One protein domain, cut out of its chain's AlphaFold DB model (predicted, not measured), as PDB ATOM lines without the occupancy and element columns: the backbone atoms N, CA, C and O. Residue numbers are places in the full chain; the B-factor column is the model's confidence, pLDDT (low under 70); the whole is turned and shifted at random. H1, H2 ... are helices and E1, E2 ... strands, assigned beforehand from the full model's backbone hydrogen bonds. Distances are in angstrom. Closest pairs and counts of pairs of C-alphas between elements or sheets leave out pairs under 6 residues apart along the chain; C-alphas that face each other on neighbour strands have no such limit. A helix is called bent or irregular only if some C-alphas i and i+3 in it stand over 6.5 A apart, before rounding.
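AT A GLANCE: This is residues 2 to 62 of the 62 residues of the protein "2Fe-2S iron-sulfur cluster binding domain-containing protein" of Candidatus Dadabacteria bacterium (UniProt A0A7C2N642). What shape? Bent strands E1 and E3 make a curved ribbon, with E2 beside E1, H1 over the sheet, and residues 2 to 21, in no named element, across one end. What builds it? Of 61 printed residues, under half are in named elements, in order E1, H1, E2, E3, mostly strand; the antiparallel sheet runs E2 E1 E3. It is compact, radius of gyration of the C-alphas 10.5 A, spanning 27 by 24 by 18 A.

IN THESE COORDINATES: What comes first? E1, residues 22 to 30, 14.2 A long, begins at C-alpha (103.371, -57.629, 6.608). What follows? H1 is residues 39 to 43, E2 46 to 48; E3, 53 to 61, 15.6 A long, ends at C-alpha (97.671, -58.545, 14.754).

HOW THE PARTS SIT: What pairs? N 26 of E1 and O 59 of E3, 2.9 A apart, are within hydrogen-bond range, as is H1's O i to N i+4 pair. Where is H1? It is on the sheet, its height 8.3 A.

THE WHOLE: Any cut? The printed part has no cut. Where is confidence low? Residues 2 to 10 and 62 have pLDDT under 70.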
ATOM      1  N   GLY A   2     111.480 -61.650  18.596       47.72
ATOM      2  CA  GLY A   2     110.092 -62.161  18.515       47.72
ATOM      3  C   GLY A   2     109.897 -63.510  17.794       47.72
ATOM      4  O   GLY A   2     108.780 -64.001  17.725       47.72
ATOM      5  N   LEU A   3     110.971 -64.113  17.271       53.31
ATOM      6  CA  LEU A   3     110.986 -65.446  16.653       53.31
ATOM      7  C   LEU A   3     111.044 -66.599  17.671       53.31
ATOM      8  O   LEU A   3     110.733 -67.728  17.302       53.31
ATOM      9  N   ASP A   4     111.425 -66.337  18.926       52.31
ATOM     10  CA  ASP A   4     111.609 -67.396  19.931       52.31
ATOM     11  C   ASP A   4     110.284 -67.899  20.544       52.31
ATOM     12  O   ASP A   4     110.275 -68.943  21.191       52.31
ATOM     13  N   GLU A   5     109.153 -67.218  20.310       55.84
ATOM     14  CA  GLU A   5     107.843 -67.607  20.869       55.84
ATOM     15  C   GLU A   5     106.975 -68.478  19.942       55.84
ATOM     16  O   GLU A   5     105.820 -68.758  20.251       55.84
ATOM     17  N   GLY A   6     107.503 -68.954  18.810       53.12
ATOM     18  CA  GLY A   6     106.775 -69.918  17.970       53.12
ATOM     19  C   GLY A   6     105.498 -69.367  17.323       53.12
ATOM     20  O   GLY A   6     104.629 -70.145  16.930       53.12
ATOM     21  N   LEU A   7     105.377 -68.042  17.180       60.03
ATOM     22  CA  LEU A   7     104.295 -67.424  16.419       60.03
ATOM     23  C   LEU A   7     104.400 -67.866  14.945       60.03
ATOM     24  O   LEU A   7     105.440 -67.622  14.319       60.03
ATOM     25  N   PRO A   8     103.362 -68.501  14.363       61.25
ATOM     26  CA  PRO A   8     103.349 -68.916  12.964       61.25
ATOM     27  C   PRO A   8     103.146 -67.690  12.071       61.25
ATOM     28  O   PRO A   8     102.073 -67.442  11.530       61.25
ATOM     29  N   LEU A   9     104.191 -66.881  11.955       66.25
ATOM     30  CA  LEU A   9     104.179 -65.681  11.142       66.25
ATOM     31  C   LEU A   9     104.434 -66.060   9.678       66.25
ATOM     32  O   LEU A   9     105.362 -66.823   9.400       66.25
ATOM     33  N   PRO A  10     103.659 -65.536   8.717       68.88
ATOM     34  CA  PRO A  10     103.875 -65.834   7.311       68.88
ATOM     35  C   PRO A  10     105.159 -65.137   6.838       68.88
ATOM     36  O   PRO A  10     105.197 -63.932   6.609       68.88
ATOM     37  N   PHE A  11     106.254 -65.881   6.690       71.44
ATOM     38  CA  PHE A  11     107.506 -65.367   6.130       71.44
ATOM     39  C   PHE A  11     107.904 -66.137   4.871       71.44
ATOM     40  O   PHE A  11     107.749 -67.348   4.784       71.44
ATOM     41  N   SER A  12     108.439 -65.408   3.887       78.62
ATOM     42  CA  SER A  12     108.983 -65.985   2.651       78.62
ATOM     43  C   SER A  12     110.450 -65.585   2.469       78.62
ATOM     44  O   SER A  12     111.337 -66.411   2.651       78.62
ATOM     45  N   CYS A  13     110.745 -64.304   2.215       83.38
ATOM     46  CA  CYS A  13     112.123 -63.872   1.934       83.38
ATOM     47  C   CYS A  13     112.992 -63.588   3.171       83.38
ATOM     48  O   CYS A  13     114.212 -63.566   3.045       83.38
ATOM     49  N   GLN A  14     112.376 -63.274   4.321       79.56
ATOM     50  CA  GLN A  14     113.043 -62.806   5.556       79.56
ATOM     51  C   GLN A  14     114.045 -61.645   5.363       79.56
ATOM     52  O   GLN A  14     114.960 -61.454   6.156       79.56
ATOM     53  N   ARG A  15     113.884 -60.869   4.288       83.12
ATOM     54  CA  ARG A  15     114.794 -59.785   3.883       83.12
ATOM     55  C   ARG A  15     114.093 -58.447   3.664       83.12
ATOM     56  O   ARG A  15     114.731 -57.480   3.274       83.12
ATOM     57  N   GLY A  16     112.780 -58.391   3.886       81.56
ATOM     58  CA  GLY A  16     112.005 -57.163   3.727       81.56
ATOM     59  C   GLY A  16     111.635 -56.804   2.285       81.56
ATOM     60  O   GLY A  16     111.316 -55.649   2.043       81.56
ATOM     61  N   SER A  17     111.654 -57.750   1.338       86.62
ATOM     62  CA  SER A  17     111.293 -57.495  -0.071       86.62
ATOM     63  C   SER A  17     109.967 -58.122  -0.514       86.62
ATOM     64  O   SER A  17     109.307 -57.596  -1.399       86.62
ATOM     65  N   CYS A  18     109.534 -59.231   0.094       86.69
ATOM     66  CA  CYS A  18     108.372 -59.985  -0.398       86.69
ATOM     67  C   CYS A  18     107.011 -59.522   0.148       86.69
ATOM     68  O   CYS A  18     105.984 -59.975  -0.342       86.69
ATOM     69  N   GLY A  19     106.980 -58.716   1.216       83.81
ATOM     70  CA  GLY A  19     105.735 -58.263   1.853       83.81
ATOM     71  C   GLY A  19     104.899 -59.346   2.555       83.81
ATOM     72  O   GLY A  19     103.921 -59.018   3.214       83.81
ATOM     73  N   THR A  20     105.280 -60.626   2.479       86.12
ATOM     74  CA  THR A  20     104.548 -61.745   3.113       86.12
ATOM     75  C   THR A  20     104.437 -61.584   4.628       86.12
ATOM     76  O   THR A  20     103.407 -61.902   5.202       86.12
ATOM     77  N   CYS A  21     105.479 -61.030   5.256       88.00
ATOM     78  CA  CYS A  21     105.560 -60.822   6.702       88.00
ATOM     79  C   CYS A  21     104.919 -59.488   7.148       88.00
ATOM     80  O   CYS A  21     105.257 -58.961   8.206       88.00
ATOM     81  N   LYS A  22     104.051 -58.892   6.316       89.62
ATOM     82  CA  LYS A  22     103.371 -57.629   6.608       89.62
ATOM     83  C   LYS A  22     102.184 -57.872   7.529       89.62
ATOM     84  O   LYS A  22     101.206 -58.480   7.111       89.62
ATOM     85  N   LEU A  23     102.254 -57.332   8.738       88.56
ATOM     86  CA  LEU A  23     101.158 -57.350   9.704       88.56
ATOM     87  C   LEU A  23     100.922 -55.955  10.263       88.56
ATOM     88  O   LEU A  23     101.774 -55.068  10.153       88.56
ATOM     89  N   ARG A  24      99.745 -55.757  10.853       89.81
ATOM     90  CA  ARG A  24      99.439 -54.521  11.561       89.81
ATOM     91  C   ARG A  24     100.078 -54.564  12.941       89.81
ATOM     92  O   ARG A  24      99.956 -55.555  13.657       89.81
ATOM     93  N   VAL A  25     100.760 -53.486  13.301       89.44
ATOM     94  CA  VAL A  25     101.517 -53.375  14.544       89.44
ATOM     95  C   VAL A  25     101.034 -52.162  15.324       89.44
ATOM     96  O   VAL A  25     100.895 -51.065  14.781       89.44
ATOM     97  N   LYS A  26     100.802 -52.353  16.620       90.06
ATOM     98  CA  LYS A  26     100.555 -51.275  17.579       90.06
ATOM     99  C   LYS A  26     101.721 -51.195  18.552       90.06
ATOM    100  O   LYS A  26     102.252 -52.213  18.981       90.06
ATOM    101  N   GLY A  27     102.105 -49.977  18.917       88.31
ATOM    102  CA  GLY A  27     103.209 -49.730  19.842       88.31
ATOM    103  C   GLY A  27     104.447 -49.158  19.157       88.31
ATOM    104  O   GLY A  27     104.374 -48.608  18.057       88.31
ATOM    105  N   LYS A  28     105.588 -49.226  19.850       87.00
ATOM    106  CA  LYS A  28     106.843 -48.611  19.392       87.00
ATOM    107  C   LYS A  28     107.754 -49.657  18.774       87.00
ATOM    108  O   LYS A  28     108.249 -50.545  19.462       87.00
ATOM    109  N   PHE A  29     108.058 -49.484  17.498       88.62
ATOM    110  CA  PHE A  29     109.014 -50.316  16.784       88.62
ATOM    111  C   PHE A  29     109.895 -49.461  15.877       88.62
ATOM    112  O   PHE A  29     109.579 -48.318  15.551       88.62
ATOM    113  N   HIS A  30     111.029 -50.028  15.500       87.44
ATOM    114  CA  HIS A  30     111.919 -49.495  14.495       87.44
ATOM    115  C   HIS A  30     111.976 -50.481  13.335       87.44
ATOM    116  O   HIS A  30     112.187 -51.671  13.527       87.44
ATOM    117  N   GLN A  31     111.792 -49.978  12.128       84.12
ATOM    118  CA  GLN A  31     111.964 -50.728  10.899       84.12
ATOM    119  C   GLN A  31     112.775 -49.828   9.971       84.12
ATOM    120  O   GLN A  31     112.428 -48.661   9.794       84.12
ATOM    121  N   GLY A  32     113.871 -50.352   9.420       83.50
ATOM    122  CA  GLY A  32     114.665 -49.636   8.420       83.50
ATOM    123  C   GLY A  32     113.900 -49.435   7.106       83.50
ATOM    124  O   GLY A  32     112.734 -49.808   6.978       83.50
ATOM    125  N   GLN A  33     114.555 -48.874   6.089       83.31
ATOM    126  CA  GLN A  33     113.966 -48.854   4.748       83.31
ATOM    127  C   GLN A  33     113.910 -50.276   4.182       83.31
ATOM    128  O   GLN A  33     114.919 -50.976   4.126       83.31
ATOM    129  N   VAL A  34     112.714 -50.691   3.780       87.50
ATOM    130  CA  VAL A  34     112.406 -52.014   3.233       87.50
ATOM    131  C   VAL A  34     111.530 -51.839   1.997       87.50
ATOM    132  O   VAL A  34     110.741 -50.901   1.926       87.50
ATOM    133  N   GLU A  35     111.672 -52.729   1.022       88.12
ATOM    134  CA  GLU A  35     110.980 -52.615  -0.272       88.12
ATOM    135  C   GLU A  35     109.590 -53.268  -0.264       88.12
ATOM    136  O   GLU A  35     108.728 -52.922  -1.062       88.12
ATOM    137  N   GLY A  36     109.350 -54.215   0.644       87.44
ATOM    138  CA  GLY A  36     108.132 -55.028   0.686       87.44
ATOM    139  C   GLY A  36     106.920 -54.365   1.349       87.44
ATOM    140  O   GLY A  36     105.963 -55.072   1.666       87.44
ATOM    141  N   ILE A  37     106.969 -53.063   1.632       89.81
ATOM    142  CA  ILE A  37     105.888 -52.296   2.264       89.81
ATOM    143  C   ILE A  37     105.941 -50.846   1.783       89.81
ATOM    144  O   ILE A  37     107.025 -50.284   1.619       89.81
ATOM    145  N   THR A  38     104.780 -50.236   1.553       90.25
ATOM    146  CA  THR A  38     104.728 -48.846   1.086       90.25
ATOM    147  C   THR A  38     104.719 -47.846   2.250       90.25
ATOM    148  O   THR A  38     104.346 -48.196   3.378       90.25
ATOM    149  N   PRO A  39     105.101 -46.577   2.019       88.06
ATOM    150  CA  PRO A  39     105.027 -45.536   3.045       88.06
ATOM    151  C   PRO A  39     103.616 -45.340   3.621       88.06
ATOM    152  O   PRO A  39     103.469 -45.083   4.814       88.06
ATOM    153  N   GLU A  40     102.572 -45.497   2.804       90.00
ATOM    154  CA  GLU A  40     101.170 -45.375   3.218       90.00
ATOM    155  C   GLU A  40     100.757 -46.513   4.157       90.00
ATOM    156  O   GLU A  40     100.010 -46.306   5.115       90.00
ATOM    157  N   GLU A  41     101.265 -47.719   3.907       89.81
ATOM    158  CA  GLU A  41     101.040 -48.882   4.762       89.81
ATOM    159  C   GLU A  41     101.734 -48.701   6.114       89.81
ATOM    160  O   GLU A  41     101.106 -48.916   7.152       89.81
ATOM    161  N   ILE A  42     102.977 -48.207   6.118       88.31
ATOM    162  CA  ILE A  42     103.687 -47.834   7.351       88.31
ATOM    163  C   ILE A  42     102.884 -46.783   8.126       88.31
ATOM    164  O   ILE A  42     102.648 -46.945   9.324       88.31
ATOM    165  N   ALA A  43     102.398 -45.740   7.446       87.56
ATOM    166  CA  ALA A  43     101.572 -44.702   8.060       87.56
ATOM    167  C   ALA A  43     100.235 -45.243   8.606       87.56
ATOM    168  O   ALA A  43      99.721 -44.736   9.601       87.56
ATOM    169  N   SER A  44      99.694 -46.301   7.998       89.56
ATOM    170  CA  SER A  44      98.473 -46.988   8.445       89.56
ATOM    171  C   SER A  44      98.703 -47.950   9.626       89.56
ATOM    172  O   SER A  44      97.743 -48.520  10.166       89.56
ATOM    173  N   GLY A  45      99.962 -48.109  10.050       88.75
ATOM    174  CA  GLY A  45     100.380 -48.966  11.156       88.75
ATOM    175  C   GLY A  45     100.744 -50.387  10.736       88.75
ATOM    176  O   GLY A  45     100.645 -51.295  11.553       88.75
ATOM    177  N   TYR A  46     101.122 -50.616   9.478       89.50
ATOM    178  CA  TYR A  46     101.663 -51.900   9.034       89.50
ATOM    179  C   TYR A  46     103.189 -51.923   9.126       89.50
ATOM    180  O   TYR A  46     103.862 -50.915   8.918       89.50
ATOM    181  N   ALA A  47     103.745 -53.101   9.398       90.50
ATOM    182  CA  ALA A  47     105.180 -53.335   9.387       90.50
ATOM    183  C   ALA A  47     105.505 -54.745   8.885       90.50
ATOM    184  O   ALA A  47     104.715 -55.679   9.018       90.50
ATOM    185  N   LEU A  48     106.701 -54.896   8.324       90.19
ATOM    186  CA  LEU A  48     107.315 -56.176   8.013       90.19
ATOM    187  C   LEU A  48     107.943 -56.729   9.287       90.19
ATOM    188  O   LEU A  48     109.078 -56.408   9.626       90.19
ATOM    189  N   ILE A  49     107.222 -57.604   9.978       88.00
ATOM    190  CA  ILE A  49     107.637 -58.177  11.270       88.00
ATOM    191  C   ILE A  49     108.971 -58.926  11.200       88.00
ATOM    192  O   ILE A  49     109.688 -59.012  12.188       88.00
ATOM    193  N   CYS A  50     109.338 -59.427  10.017       85.88
ATOM    194  CA  CYS A  50     110.624 -60.073   9.788       85.88
ATOM    195  C   CYS A  50     111.816 -59.096   9.810       85.88
ATOM    196  O   CYS A  50     112.952 -59.541   9.936       85.88
ATOM    197  N   MET A  51     111.560 -57.788   9.717       86.75
ATOM    198  CA  MET A  51     112.547 -56.701   9.779       86.75
ATOM    199  C   MET A  51     112.231 -55.667  10.877       86.75
ATOM    200  O   MET A  51     112.971 -54.697  11.031       86.75
ATOM    201  N   ALA A  52     111.130 -55.836  11.614       87.44
ATOM    202  CA  ALA A  52     110.713 -54.913  12.659       87.44
ATOM    203  C   ALA A  52     111.415 -55.242  13.983       87.44
ATOM    204  O   ALA A  52     111.337 -56.356  14.502       87.44
ATOM    205  N   GLU A  53     112.071 -54.242  14.559       87.12
ATOM    206  CA  GLU A  53     112.690 -54.301  15.875       87.12
ATOM    207  C   GLU A  53     111.796 -53.592  16.901       87.12
ATOM    208  O   GLU A  53     111.655 -52.365  16.840       87.12
ATOM    209  N   PRO A  54     111.203 -54.300  17.875       87.00
ATOM    210  CA  PRO A  54     110.432 -53.652  18.929       87.00
ATOM    211  C   PRO A  54     111.338 -52.736  19.768       87.00
ATOM    212  O   PRO A  54     112.447 -53.106  20.153       87.00
ATOM    213  N   ARG A  55     110.861 -51.522  20.060       88.62
ATOM    214  CA  ARG A  55     111.540 -50.520  20.909       88.62
ATOM    215  C   ARG A  55     110.815 -50.314  22.244       88.62
ATOM    216  O   ARG A  55     111.027 -49.313  22.923       88.62
ATOM    217  N   GLY A  56     109.953 -51.259  22.596       86.56
ATOM    218  CA  GLY A  56     109.101 -51.274  23.776       86.56
ATOM    219  C   GLY A  56     107.973 -52.278  23.564       86.56
ATOM    220  O   GLY A  56     108.113 -53.188  22.742       86.56
ATOM    221  N   ASP A  57     106.861 -52.070  24.266       86.38
ATOM    222  CA  ASP A  57     105.660 -52.884  24.101       86.38
ATOM    223  C   ASP A  57     105.142 -52.767  22.664       86.38
ATOM    224  O   ASP A  57     104.955 -51.668  22.123       86.38
ATOM    225  N   MET A  58     104.978 -53.927  22.034       84.62
ATOM    226  CA  MET A  58     104.581 -54.069  20.644       84.62
ATOM    227  C   MET A  58     103.556 -55.192  20.539       84.62
ATOM    228  O   MET A  58     103.839 -56.333  20.898       84.62
ATOM    229  N   GLU A  59     102.384 -54.863  20.016       85.12
ATOM    230  CA  GLU A  59     101.312 -55.806  19.718       85.12
ATOM    231  C   GLU A  59     101.230 -56.001  18.209       85.12
ATOM    232  O   GLU A  59     101.300 -55.039  17.439       85.12
ATOM    233  N   VAL A  60     101.070 -57.250  17.786       84.00
ATOM    234  CA  VAL A  60     101.006 -57.639  16.378       84.00
ATOM    235  C   VAL A  60      99.676 -58.337  16.150       84.00
ATOM    236  O   VAL A  60      99.335 -59.260  16.887       84.00
ATOM    237  N   GLU A  61      98.921 -57.896  15.151       80.12
ATOM    238  CA  GLU A  61      97.671 -58.545  14.754       80.12
ATOM    239  C   GLU A  61      97.998 -59.613  13.702       80.12
ATOM    240  O   GLU A  61      98.529 -59.269  12.642       80.12
ATOM    241  N   VAL A  62      97.763 -60.888  14.042       68.50
ATOM    242  CA  VAL A  62      98.083 -62.072  13.217       68.50
ATOM    243  C   VAL A  62      96.880 -62.512  12.398       68.50
ATOM    244  O   VAL A  62      95.776 -62.572  12.983       68.50
TER     245      VAL A  62